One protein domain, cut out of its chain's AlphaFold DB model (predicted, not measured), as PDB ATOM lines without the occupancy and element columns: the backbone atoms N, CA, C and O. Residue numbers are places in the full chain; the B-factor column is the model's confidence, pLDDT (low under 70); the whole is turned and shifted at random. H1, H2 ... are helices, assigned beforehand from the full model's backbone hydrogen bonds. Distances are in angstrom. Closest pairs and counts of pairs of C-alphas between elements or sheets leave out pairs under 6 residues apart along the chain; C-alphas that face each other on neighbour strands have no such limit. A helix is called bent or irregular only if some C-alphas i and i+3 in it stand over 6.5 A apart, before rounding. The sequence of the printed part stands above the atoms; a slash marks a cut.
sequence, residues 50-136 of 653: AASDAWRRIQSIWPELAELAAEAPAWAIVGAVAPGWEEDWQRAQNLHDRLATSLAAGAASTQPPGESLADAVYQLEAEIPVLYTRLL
ATOM      1  N   ALA A  50    -187.846 120.777  13.986       91.69
ATOM      2  CA  ALA A  50    -186.940 121.473  14.903       91.69
ATOM      3  C   ALA A  50    -186.049 120.520  15.729       91.69
ATOM      4  O   ALA A  50    -184.862 120.787  15.904       91.69
ATOM      5  N   ALA A  51    -186.585 119.377  16.173       91.56
ATOM      6  CA  ALA A  51    -185.811 118.361  16.889       91.56
ATOM      7  C   ALA A  51    -184.886 117.579  15.942       91.56
ATOM      8  O   ALA A  51    -183.786 117.193  16.325       91.56
ATOM      9  N   SER A  52    -185.290 117.381  14.683       91.81
ATOM     10  CA  SER A  52    -184.409 116.816  13.653       91.81
ATOM     11  C   SER A  52    -183.209 117.729  13.388       91.81
ATOM     12  O   SER A  52    -182.090 117.245  13.226       91.81
ATOM     13  N   ASP A  53    -183.422 119.045  13.373       93.12
ATOM     14  CA  ASP A  53    -182.362 120.040  13.200       93.12
ATOM     15  C   ASP A  53    -181.418 120.069  14.405       93.12
ATOM     16  O   ASP A  53    -180.203 120.029  14.223       93.12
ATOM     17  N   ALA A  54    -181.967 120.048  15.624       94.81
ATOM     18  CA  ALA A  54    -181.194 119.927  16.861       94.81
ATOM     19  C   ALA A  54    -180.336 118.656  16.887       94.81
ATOM     20  O   ALA A  54    -179.137 118.711  17.154       94.81
ATOM     21  N   TRP A  55    -180.911 117.507  16.515       95.12
ATOM     22  CA  TRP A  55    -180.160 116.256  16.425       95.12
ATOM     23  C   TRP A  55    -179.018 116.341  15.405       95.12
ATOM     24  O   TRP A  55    -177.912 115.889  15.692       95.12
ATOM     25  N   ARG A  56    -179.236 116.968  14.239       94.69
ATOM     26  CA  ARG A  56    -178.165 117.192  13.250       94.69
ATOM     27  C   ARG A  56    -177.031 118.053  13.810       94.69
ATOM     28  O   ARG A  56    -175.872 117.707  13.590       94.69
ATOM     29  N   ARG A  57    -177.345 119.117  14.557       94.44
ATOM     30  CA  ARG A  57    -176.333 119.943  15.236       94.44
ATOM     31  C   ARG A  57    -175.549 119.134  16.262       94.44
ATOM     32  O   ARG A  57    -174.321 119.133  16.210       94.44
ATOM     33  N   ILE A  58    -176.234 118.384  17.131       96.62
ATOM     34  CA  ILE A  58    -175.601 117.484  18.111       96.62
ATOM     35  C   ILE A  58    -174.620 116.536  17.412       96.62
ATOM     36  O   ILE A  58    -173.464 116.450  17.816       96.62
ATOM     37  N   GLN A  59    -175.044 115.867  16.337       95.00
ATOM     38  CA  GLN A  59    -174.186 114.937  15.595       95.00
ATOM     39  C   GLN A  59    -172.956 115.620  14.976       95.00
ATOM     40  O   GLN A  59    -171.904 114.994  14.876       95.00
ATOM     41  N   SER A  60    -173.071 116.893  14.585       93.12
ATOM     42  CA  SER A  60    -171.963 117.682  14.034       93.12
ATOM     43  C   SER A  60    -170.856 117.933  15.068       93.12
ATOM     44  O   SER A  60    -169.676 117.803  14.745       93.12
ATOM     45  N   ILE A  61    -171.218 118.236  16.321       94.38
ATOM     46  CA  ILE A  61    -170.255 118.572  17.389       94.38
ATOM     47  C   ILE A  61    -169.828 117.368  18.245       94.38
ATOM     48  O   ILE A  61    -168.786 117.405  18.899       94.38
ATOM     49  N   TRP A  62    -170.602 116.278  18.247       95.88
ATOM     50  CA  TRP A  62    -170.348 115.110  19.099       95.88
ATOM     51  C   TRP A  62    -168.931 114.517  18.977       95.88
ATOM     52  O   TRP A  62    -168.339 114.216  20.015       95.88
ATOM     53  N   PRO A  63    -168.330 114.379  17.774       94.00
ATOM     54  CA  PRO A  63    -166.962 113.870  17.648       94.00
ATOM     55  C   PRO A  63    -165.925 114.742  18.367       94.00
ATOM     56  O   PRO A  63    -165.012 114.218  18.999       94.00
ATOM     57  N   GLU A  64    -166.090 116.064  18.306       93.06
ATOM     58  CA  GLU A  64    -165.209 117.028  18.971       93.06
ATOM     59  C   GLU A  64    -165.343 116.943  20.501       93.06
ATOM     60  O   GLU A  64    -164.343 116.915  21.220       93.06
ATOM     61  N   LEU A  65    -166.575 116.825  21.010       94.81
ATOM     62  CA  LEU A  65    -166.837 116.605  22.436       94.81
ATOM     63  C   LEU A  65    -166.253 115.283  22.941       94.81
ATOM     64  O   LEU A  65    -165.672 115.246  24.024       94.81
ATOM     65  N   ALA A  66    -166.385 114.208  22.163       92.94
ATOM     66  CA  ALA A  66    -165.824 112.906  22.506       92.94
ATOM     67  C   ALA A  66    -164.290 112.939  22.560       92.94
ATOM     68  O   ALA A  66    -163.695 112.309  23.433       92.94
ATOM     69  N   GLU A  67    -163.644 113.701  21.673       91.75
ATOM     70  CA  GLU A  67    -162.195 113.921  21.716       91.75
ATOM     71  C   GLU A  67    -161.780 114.684  22.983       91.75
ATOM     72  O   GLU A  67    -160.858 114.263  23.684       91.75
ATOM     73  N   LEU A  68    -162.495 115.761  23.328       93.75
ATOM     74  CA  LEU A  68    -162.270 116.502  24.572       93.75
ATOM     75  C   LEU A  68    -162.444 115.612  25.811       93.75
ATOM     76  O   LEU A  68    -161.604 115.638  26.708       93.75
ATOM     77  N   ALA A  69    -163.495 114.790  25.849       92.00
ATOM     78  CA  ALA A  69    -163.738 113.848  26.938       92.00
ATOM     79  C   ALA A  69    -162.667 112.752  27.026       92.00
ATOM     80  O   ALA A  69    -162.292 112.350  28.126       92.00
ATOM     81  N   ALA A  70    -162.130 112.296  25.892       87.25
ATOM     82  CA  ALA A  70    -161.027 111.340  25.872       87.25
ATOM     83  C   ALA A  70    -159.725 111.948  26.428       87.25
ATOM     84  O   ALA A  70    -158.974 111.258  27.116       87.25
ATOM     85  N   GLU A  71    -159.456 113.234  26.164       89.38
ATOM     86  CA  GLU A  71    -158.296 113.964  26.706       89.38
ATOM     87  C   GLU A  71    -158.472 114.415  28.162       89.38
ATOM     88  O   GLU A  71    -157.475 114.599  28.869       89.38
ATOM     89  N   ALA A  72    -159.712 114.585  28.624       90.81
ATOM     90  CA  ALA A  72    -160.025 115.152  29.931       90.81
ATOM     91  C   ALA A  72    -159.320 114.456  31.111       90.81
ATOM     92  O   ALA A  72    -158.785 115.178  31.952       90.81
ATOM     93  N   PRO A  73    -159.184 113.115  31.176       86.81
ATOM     94  CA  PRO A  73    -158.396 112.467  32.222       86.81
ATOM     95  C   PRO A  73    -156.932 112.918  32.296       86.81
ATOM     96  O   PRO A  73    -156.395 113.121  33.385       86.81
ATOM     97  N   ALA A  74    -156.270 113.085  31.146       87.12
ATOM     98  CA  ALA A  74    -154.873 113.507  31.094       87.12
ATOM     99  C   ALA A  74    -154.732 114.984  31.482       87.12
ATOM    100  O   ALA A  74    -153.835 115.351  32.239       87.12
ATOM    101  N   TRP A  75    -155.671 115.825  31.050       91.25
ATOM    102  CA  TRP A  75    -155.746 117.211  31.504       91.25
ATOM    103  C   TRP A  75    -156.125 117.340  32.987       91.25
ATOM    104  O   TRP A  75    -155.703 118.293  33.643       91.25
ATOM    105  N   ALA A  76    -156.878 116.392  33.548       90.31
ATOM    106  CA  ALA A  76    -157.260 116.382  34.959       90.31
ATOM    107  C   ALA A  76    -156.053 116.161  35.881       90.31
ATOM    108  O   ALA A  76    -156.008 116.754  36.957       90.31
ATOM    109  N   ILE A  77    -155.044 115.396  35.438       87.50
ATOM    110  CA  ILE A  77    -153.782 115.189  36.172       87.50
ATOM    111  C   ILE A  77    -153.099 116.524  36.494       87.50
ATOM    112  O   ILE A  77    -152.640 116.738  37.614       87.50
ATOM    113  N   VAL A  78    -153.067 117.436  35.522       88.19
ATOM    114  CA  VAL A  78    -152.492 118.781  35.683       88.19
ATOM    115  C   VAL A  78    -153.539 119.811  36.117       88.19
ATOM    116  O   VAL A  78    -153.251 121.003  36.187       88.19
ATOM    117  N   GLY A  79    -154.763 119.372  36.436       89.88
ATOM    118  CA  GLY A  79    -155.872 120.194  36.924       89.88
ATOM    119  C   GLY A  79    -156.462 121.165  35.896       89.88
ATOM    120  O   GLY A  79    -156.989 122.210  36.288       89.88
ATOM    121  N   ALA A  80    -156.311 120.900  34.597       93.94
ATOM    122  CA  ALA A  80    -156.723 121.818  33.533       93.94
ATOM    123  C   ALA A  80    -158.222 121.715  33.184       93.94
ATOM    124  O   ALA A  80    -158.819 122.712  32.776       93.94
ATOM    125  N   VAL A  81    -158.887 120.579  33.427       94.00
ATOM    126  CA  VAL A  81    -160.351 120.423  33.236       94.00
ATOM    127  C   VAL A  81    -161.152 120.679  34.513       94.00
ATOM    128  O   VAL A  81    -160.606 120.679  35.621       94.00
ATOM    129  N   ALA A  82    -162.440 121.000  34.366       93.69
ATOM    130  CA  ALA A  82    -163.310 121.313  35.498       93.69
ATOM    131  C   ALA A  82    -163.631 120.052  36.323       93.69
ATOM    132  O   ALA A  82    -163.839 118.996  35.741       93.69
ATOM    133  N   PRO A  83    -163.729 120.129  37.662       89.06
ATOM    134  CA  PRO A  83    -164.094 118.972  38.481       89.06
ATOM    135  C   PRO A  83    -165.533 118.520  38.204       89.06
ATOM    136  O   PRO A  83    -166.408 119.367  38.009       89.06
ATOM    137  N   GLY A  84    -165.788 117.208  38.251       87.88
ATOM    138  CA  GLY A  84    -167.106 116.613  37.996       87.88
ATOM    139  C   GLY A  84    -167.458 116.504  36.509       87.88
ATOM    140  O   GLY A  84    -168.621 116.304  36.175       87.88
ATOM    141  N   TRP A  85    -166.479 116.673  35.614       91.19
ATOM    142  CA  TRP A  85    -166.672 116.507  34.174       91.19
ATOM    143  C   TRP A  85    -167.050 115.063  33.814       91.19
ATOM    144  O   TRP A  85    -167.756 114.850  32.833       91.19
ATOM    145  N   GLU A  86    -166.616 114.085  34.614       89.62
ATOM    146  CA  GLU A  86    -166.863 112.657  34.415       89.62
ATOM    147  C   GLU A  86    -168.359 112.334  34.480       89.62
ATOM    148  O   GLU A  86    -168.898 111.666  33.600       89.62
ATOM    149  N   GLU A  87    -169.039 112.836  35.515       91.44
ATOM    150  CA  GLU A  87    -170.475 112.626  35.720       91.44
ATOM    151  C   GLU A  87    -171.294 113.305  34.619       91.44
ATOM    152  O   GLU A  87    -172.249 112.721  34.101       91.44
ATOM    153  N   ASP A  88    -170.893 114.516  34.225       91.38
ATOM    154  CA  ASP A  88    -171.544 115.264  33.152       91.38
ATOM    155  C   ASP A  88    -171.370 114.569  31.795       91.38
ATOM    156  O   ASP A  88    -172.344 114.410  31.058       91.38
ATOM    157  N   TRP A  89    -170.156 114.100  31.487       94.06
ATOM    158  CA  TRP A  89    -169.870 113.338  30.273       94.06
ATOM    159  C   TRP A  89    -170.645 112.022  30.245       94.06
ATOM    160  O   TRP A  89    -171.307 111.730  29.252       94.06
ATOM    161  N   GLN A  90    -170.624 111.246  31.332       92.94
ATOM    162  CA  GLN A  90    -171.326 109.964  31.393       92.94
ATOM    163  C   GLN A  90    -172.837 110.143  31.216       92.94
ATOM    164  O   GLN A  90    -173.478 109.358  30.514       92.94
ATOM    165  N   ARG A  91    -173.420 111.182  31.829       92.69
ATOM    166  CA  ARG A  91    -174.838 111.522  31.654       92.69
ATOM    167  C   ARG A  91    -175.148 111.863  30.197       92.69
ATOM    168  O   ARG A  91    -176.075 111.274  29.635       92.69
ATOM    169  N   ALA A  92    -174.365 112.749  29.584       95.06
ATOM    170  CA  ALA A  92    -174.550 113.149  28.192       95.06
ATOM    171  C   ALA A  92    -174.360 111.970  27.225       95.06
ATOM    172  O   ALA A  92    -175.169 111.788  26.318       95.06
ATOM    173  N   GLN A  93    -173.344 111.131  27.443       95.00
ATOM    174  CA  GLN A  93    -173.064 109.947  26.630       95.00
ATOM    175  C   GLN A  93    -174.207 108.929  26.709       95.00
ATOM    176  O   GLN A  93    -174.713 108.489  25.679       95.00
ATOM    177  N   ASN A  94    -174.693 108.626  27.916       92.25
ATOM    178  CA  ASN A  94    -175.842 107.738  28.103       92.25
ATOM    179  C   ASN A  94    -177.105 108.281  27.412       92.25
ATOM    180  O   ASN A  94    -177.911 107.512  26.884       92.25
ATOM    181  N   LEU A  95    -177.322 109.600  27.432       93.12
ATOM    182  CA  LEU A  95    -178.443 110.228  26.733       93.12
ATOM    183  C   LEU A  95    -178.273 110.142  25.210       93.12
ATOM    184  O   LEU A  95    -179.193 109.701  24.523       93.12
ATOM    185  N   HIS A  96    -177.091 110.480  24.700       95.44
ATOM    186  CA  HIS A  96    -176.749 110.391  23.286       95.44
ATOM    187  C   HIS A  96    -176.919 108.973  22.729       95.44
ATOM    188  O   HIS A  96    -177.583 108.791  21.710       95.44
ATOM    189  N   ASP A  97    -176.385 107.956  23.404       91.69
ATOM    190  CA  ASP A  97    -176.409 106.574  22.912       91.69
ATOM    191  C   ASP A  97    -177.828 105.990  22.919       91.69
ATOM    192  O   ASP A  97    -178.227 105.282  21.985       91.69
ATOM    193  N   ARG A  98    -178.640 106.351  23.924       88.69
ATOM    194  CA  ARG A  98    -180.077 106.030  23.948       88.69
ATOM    195  C   ARG A  98    -180.828 106.702  22.800       88.69
ATOM    196  O   ARG A  98    -181.643 106.039  22.150       88.69
ATOM    197  N   LEU A  99    -180.560 107.983  22.534       90.44
ATOM    198  CA  LEU A  99    -181.162 108.728  21.424       90.44
ATOM    199  C   LEU A  99    -180.772 108.125  20.072       90.44
ATOM    200  O   LEU A  99    -181.652 107.818  19.268       90.44
ATOM    201  N   ALA A 100    -179.483 107.872  19.846       89.38
ATOM    202  CA  ALA A 100    -178.974 107.273  18.616       89.38
ATOM    203  C   ALA A 100    -179.601 105.894  18.357       89.38
ATOM    204  O   ALA A 100    -180.063 105.621  17.248       89.38
ATOM    205  N   THR A 101    -179.696 105.056  19.395       86.94
ATOM    206  CA  THR A 101    -180.347 103.738  19.311       86.94
ATOM    207  C   THR A 101    -181.837 103.869  18.982       86.94
ATOM    208  O   THR A 101    -182.331 103.209  18.067       86.94
ATOM    209  N   SER A 102    -182.557 104.754  19.678       84.12
ATOM    210  CA  SER A 102    -184.006 104.937  19.496       84.12
ATOM    211  C   SER A 102    -184.366 105.500  18.115       84.12
ATOM    212  O   SER A 102    -185.358 105.084  17.508       84.12
ATOM    213  N   LEU A 103    -183.556 106.431  17.601       84.25
ATOM    214  CA  LEU A 103    -183.743 107.042  16.285       84.25
ATOM    215  C   LEU A 103    -183.403 106.071  15.151       84.25
ATOM    216  O   LEU A 103    -184.111 106.049  14.145       84.25
ATOM    217  N   ALA A 104    -182.389 105.216  15.330       81.94
ATOM    218  CA  ALA A 104    -182.065 104.152  14.378       81.94
ATOM    219  C   ALA A 104    -183.140 103.049  14.327       81.94
ATOM    220  O   ALA A 104    -183.394 102.490  13.262       81.94
ATOM    221  N   ALA A 105    -183.796 102.752  15.455       74.69
ATOM    222  CA  ALA A 105    -184.833 101.723  15.566       74.69
ATOM    223  C   ALA A 105    -186.238 102.165  15.092       74.69
ATOM    224  O   ALA A 105    -187.176 101.370  15.140       74.69
ATOM    225  N   GLY A 106    -186.419 103.412  14.637       63.94
ATOM    226  CA  GLY A 106    -187.702 103.882  14.098       63.94
ATOM    227  C   GLY A 106    -188.820 104.030  15.142       63.94
ATOM    228  O   GLY A 106    -189.975 103.740  14.841       63.94
ATOM    229  N   ALA A 107    -188.487 104.495  16.353       59.12
ATOM    230  CA  ALA A 107    -189.410 104.804  17.462       59.12
ATOM    231  C   ALA A 107    -190.102 103.612  18.168       59.12
ATOM    232  O   ALA A 107    -190.897 103.828  19.086       59.12
ATOM    233  N   ALA A 108    -189.772 102.360  17.835       48.19
ATOM    234  CA  ALA A 108    -190.279 101.196  18.562       48.19
ATOM    235  C   ALA A 108    -189.312 100.756  19.683       48.19
ATOM    236  O   ALA A 108    -188.431  99.927  19.472       48.19
ATOM    237  N   SER A 109    -189.559 101.263  20.895       51.06
ATOM    238  CA  SER A 109    -189.087 100.773  22.209       51.06
ATOM    239  C   SER A 109    -187.950 101.531  22.920       51.06
ATOM    240  O   SER A 109    -186.954 101.932  22.327       51.06
ATOM    241  N   THR A 110    -188.130 101.625  24.248       54.59
ATOM    242  CA  THR A 110    -187.208 102.060  25.326       54.59
ATOM    243  C   THR A 110    -187.181 103.533  25.767       54.59
ATOM    244  O   THR A 110    -186.206 103.960  26.378       54.59
ATOM    245  N   GLN A 111    -188.259 104.308  25.585       56.34
ATOM    246  CA  GLN A 111    -188.360 105.613  26.264       56.34
ATOM    247  C   GLN A 111    -188.871 105.472  27.713       56.34
ATOM    248  O   GLN A 111    -189.780 104.667  27.954       56.34
ATOM    249  N   PRO A 112    -188.319 106.230  28.683       58.78
ATOM    250  CA  PRO A 112    -188.894 106.347  30.019       58.78
ATOM    251  C   PRO A 112    -190.345 106.855  29.940       58.78
ATOM    252  O   PRO A 112    -190.671 107.660  29.065       58.78
ATOM    253  N   PRO A 113    -191.246 106.416  30.833       53.66
ATOM    254  CA  PRO A 113    -192.623 106.894  30.821       53.66
ATOM    255  C   PRO A 113    -192.680 108.412  31.066       53.66
ATOM    256  O   PRO A 113    -192.306 108.879  32.138       53.66
ATOM    257  N   GLY A 114    -193.187 109.162  30.080       63.00
ATOM    258  CA  GLY A 114    -193.434 110.608  30.173       63.00
ATOM    259  C   GLY A 114    -192.451 111.518  29.426       63.00
ATOM    260  O   GLY A 114    -192.692 112.720  29.396       63.00
ATOM    261  N   GLU A 115    -191.398 110.984  28.800       70.56
ATOM    262  CA  GLU A 115    -190.400 111.765  28.051       70.56
ATOM    263  C   GLU A 115    -190.540 111.524  26.539       70.56
ATOM    264  O   GLU A 115    -190.589 110.376  26.088       70.56
ATOM    265  N   SER A 116    -190.641 112.592  25.736       85.31
ATOM    266  CA  SER A 116    -190.646 112.461  24.274       85.31
ATOM    267  C   SER A 116    -189.216 112.445  23.720       85.31
ATOM    268  O   SER A 116    -188.324 113.101  24.254       85.31
ATOM    269  N   LEU A 117    -188.994 111.754  22.591       85.94
ATOM    270  CA  LEU A 117    -187.694 111.767  21.897       85.94
ATOM    271  C   LEU A 117    -187.224 113.190  21.556       85.94
ATOM    272  O   LEU A 117    -186.027 113.452  21.545       85.94
ATOM    273  N   ALA A 118    -188.158 114.101  21.272       89.75
ATOM    274  CA  ALA A 118    -187.836 115.492  20.985       89.75
ATOM    275  C   ALA A 118    -187.307 116.223  22.229       89.75
ATOM    276  O   ALA A 118    -186.309 116.930  22.124       89.75
ATOM    277  N   ASP A 119    -187.922 116.012  23.397       91.25
ATOM    278  CA  ASP A 119    -187.484 116.637  24.653       91.25
ATOM    279  C   ASP A 119    -186.082 116.166  25.049       91.25
ATOM    280  O   ASP A 119    -185.231 116.986  25.382       91.25
ATOM    281  N   ALA A 120    -185.811 114.866  24.910       91.69
ATOM    282  CA  ALA A 120    -184.493 114.284  25.154       91.69
ATOM    283  C   ALA A 120    -183.411 114.864  24.217       91.69
ATOM    284  O   ALA A 120    -182.284 115.122  24.644       91.69
ATOM    285  N   VAL A 121    -183.747 115.113  22.942       95.12
ATOM    286  CA  VAL A 121    -182.845 115.791  21.992       95.12
ATOM    287  C   VAL A 121    -182.559 117.224  22.439       95.12
ATOM    288  O   VAL A 121    -181.395 117.617  22.482       95.12
ATOM    289  N   TYR A 122    -183.582 118.001  22.802       95.81
ATOM    290  CA  TYR A 122    -183.382 119.378  23.267       95.81
ATOM    291  C   TYR A 122    -182.617 119.445  24.589       95.81
ATOM    292  O   TYR A 122    -181.802 120.346  24.777       95.81
ATOM    293  N   GLN A 123    -182.836 118.482  25.489       95.12
ATOM    294  CA  GLN A 123    -182.056 118.364  26.715       95.12
ATOM    295  C   GLN A 123    -180.572 118.167  26.392       95.12
ATOM    296  O   GLN A 123    -179.736 118.911  26.901       95.12
ATOM    297  N   LEU A 124    -180.242 117.207  25.523       96.50
ATOM    298  CA  LEU A 124    -178.853 116.959  25.142       96.50
ATOM    299  C   LEU A 124    -178.226 118.186  24.467       96.50
ATOM    300  O   LEU A 124    -177.095 118.547  24.781       96.50
ATOM    301  N   GLU A 125    -178.965 118.850  23.576       96.31
ATOM    302  CA  GLU A 125    -178.513 120.077  22.915       96.31
ATOM    303  C   GLU A 125    -178.188 121.188  23.927       96.31
ATOM    304  O   GLU A 125    -177.161 121.852  23.804       96.31
ATOM    305  N   ALA A 126    -179.017 121.357  24.959       94.25
ATOM    306  CA  ALA A 126    -178.799 122.346  26.012       94.25
ATOM    307  C   ALA A 126    -177.619 122.002  26.944       94.25
ATOM    308  O   ALA A 126    -176.993 122.910  27.495       94.25
ATOM    309  N   GLU A 127    -177.287 120.717  27.122       94.50
ATOM    310  CA  GLU A 127    -176.146 120.274  27.940       94.50
ATOM    311  C   GLU A 127    -174.789 120.505  27.241       94.50
ATOM    312  O   GLU A 127    -173.776 120.714  27.916       94.50
ATOM    313  N   ILE A 128    -174.755 120.531  25.902       95.69
ATOM    314  CA  ILE A 128    -173.517 120.615  25.106       95.69
ATOM    315  C   ILE A 128    -172.633 121.822  25.457       95.69
ATOM    316  O   ILE A 128    -171.450 121.603  25.734       95.69
ATOM    317  N   PRO A 129    -173.125 123.079  25.500       94.31
ATOM    318  CA  PRO A 129    -172.265 124.222  25.804       94.31
ATOM    319  C   PRO A 129    -171.626 124.139  27.196       94.31
ATOM    320  O   PRO A 129    -170.466 124.519  27.376       94.31
ATOM    321  N   VAL A 130    -172.360 123.610  28.180       92.75
ATOM    322  CA  VAL A 130    -171.874 123.430  29.556       92.75
ATOM    323  C   VAL A 130    -170.791 122.357  29.600       92.75
ATOM    324  O   VAL A 130    -169.727 122.579  30.179       92.75
ATOM    325  N   LEU A 131    -171.042 121.218  28.953       95.06
ATOM    326  CA  LEU A 131    -170.100 120.109  28.861       95.06
ATOM    327  C   LEU A 131    -168.811 120.537  28.151       95.06
ATOM    328  O   LEU A 131    -167.723 120.351  28.693       95.06
ATOM    329  N   TYR A 132    -168.927 121.194  26.997       96.75
ATOM    330  CA  TYR A 132    -167.782 121.702  26.245       96.75
ATOM    331  C   TYR A 132    -166.943 122.664  27.094       96.75
ATOM    332  O   TYR A 132    -165.729 122.514  27.196       96.75
ATOM    333  N   THR A 133    -167.594 123.624  27.760       95.69
ATOM    334  CA  THR A 133    -166.926 124.596  28.641       95.69
ATOM    335  C   THR A 133    -166.123 123.902  29.745       95.69
ATOM    336  O   THR A 133    -165.026 124.339  30.081       95.69
ATOM    337  N   ARG A 134    -166.650 122.813  30.314       93.94
ATOM    338  CA  ARG A 134    -166.025 122.079  31.428       93.94
ATOM    339  C   ARG A 134    -164.883 121.168  30.986       93.94
ATOM    340  O   ARG A 134    -163.918 121.014  31.739       93.94
ATOM    341  N   LEU A 135    -164.994 120.596  29.788       96.00
ATOM    342  CA  LEU A 135    -163.975 119.736  29.189       96.00
ATOM    343  C   LEU A 135    -162.831 120.520  28.535       96.00
ATOM    344  O   LEU A 135    -161.736 119.980  28.397       96.00
ATOM    345  N   LEU A 136    -163.054 121.772  28.123       97.00
ATOM    346  CA  LEU A 136    -162.003 122.579  27.510       97.00
ATOM    347  C   LEU A 136    -160.888 122.890  28.535       97.00
ATOM    348  O   LEU A 136    -161.183 123.421  29.614       97.00
TER     349      LEU A 136
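What this domain is: This is residues 50 to 136 of the 653 residues of the protein "Family 10 glycosylhydrolase" of Firmicutes bacterium (UniProt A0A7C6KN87). The long bent helix H1 runs beside a hairpin of H2 and H3, making an elongated three-helix bundle. H1b, H2 and H3 go up and down, each against the one before. The printed part has 87 residues with three named helices, in the order H1, H2, H3; the class is all helix. It is only just compact, close to loose, with radius of gyration of the C-alphas 13.9 A and spans 45 by 23 by 18 A.

Where its parts are: H1, residues 50 to 77, assigned as one helix by its hydrogen bonds, is bent: C-alphas 60 and 63 are 7.3 A apart. H1a, residues 50 to 60, begins at C-alpha 50 (-186.940, 121.473, 14.903) and is 15.5 A long; H1b, residues 63 to 77, is 22.8 A. H2, residues 85 to 104, is 28.0 A. H3, residues 117 to 135, is 26.1 A, with a kink of 35 degrees near residue 129, and ends at C-alpha 135 (-163.975, 119.736, 29.189).

How they stand to each other: H1a touches H3, closest C-alphas Ala 51 and Ala 118, 5.4 A. H1b touches residues 132 to 135 of H3 alone, closest C-alphas Leu 68 and Leu 135, 5.9 A. H2 and H3, a hairpin, touch at a shallow tilt of 32 degrees, opposite ways, closest C-alphas Trp 85 and Arg 134, 6.2 A. In H1a and H2 every O i to N i+4 pair is within hydrogen-bond range; H1b has 9 of 11, H3 13 of 15.

The domain as a whole: The C-alphas farthest apart, Val 78 and Ala 108, are 45.1 A apart. The printed part has no cut. The H2 to H3 link is long; residues 106 to 114 have pLDDT under 70.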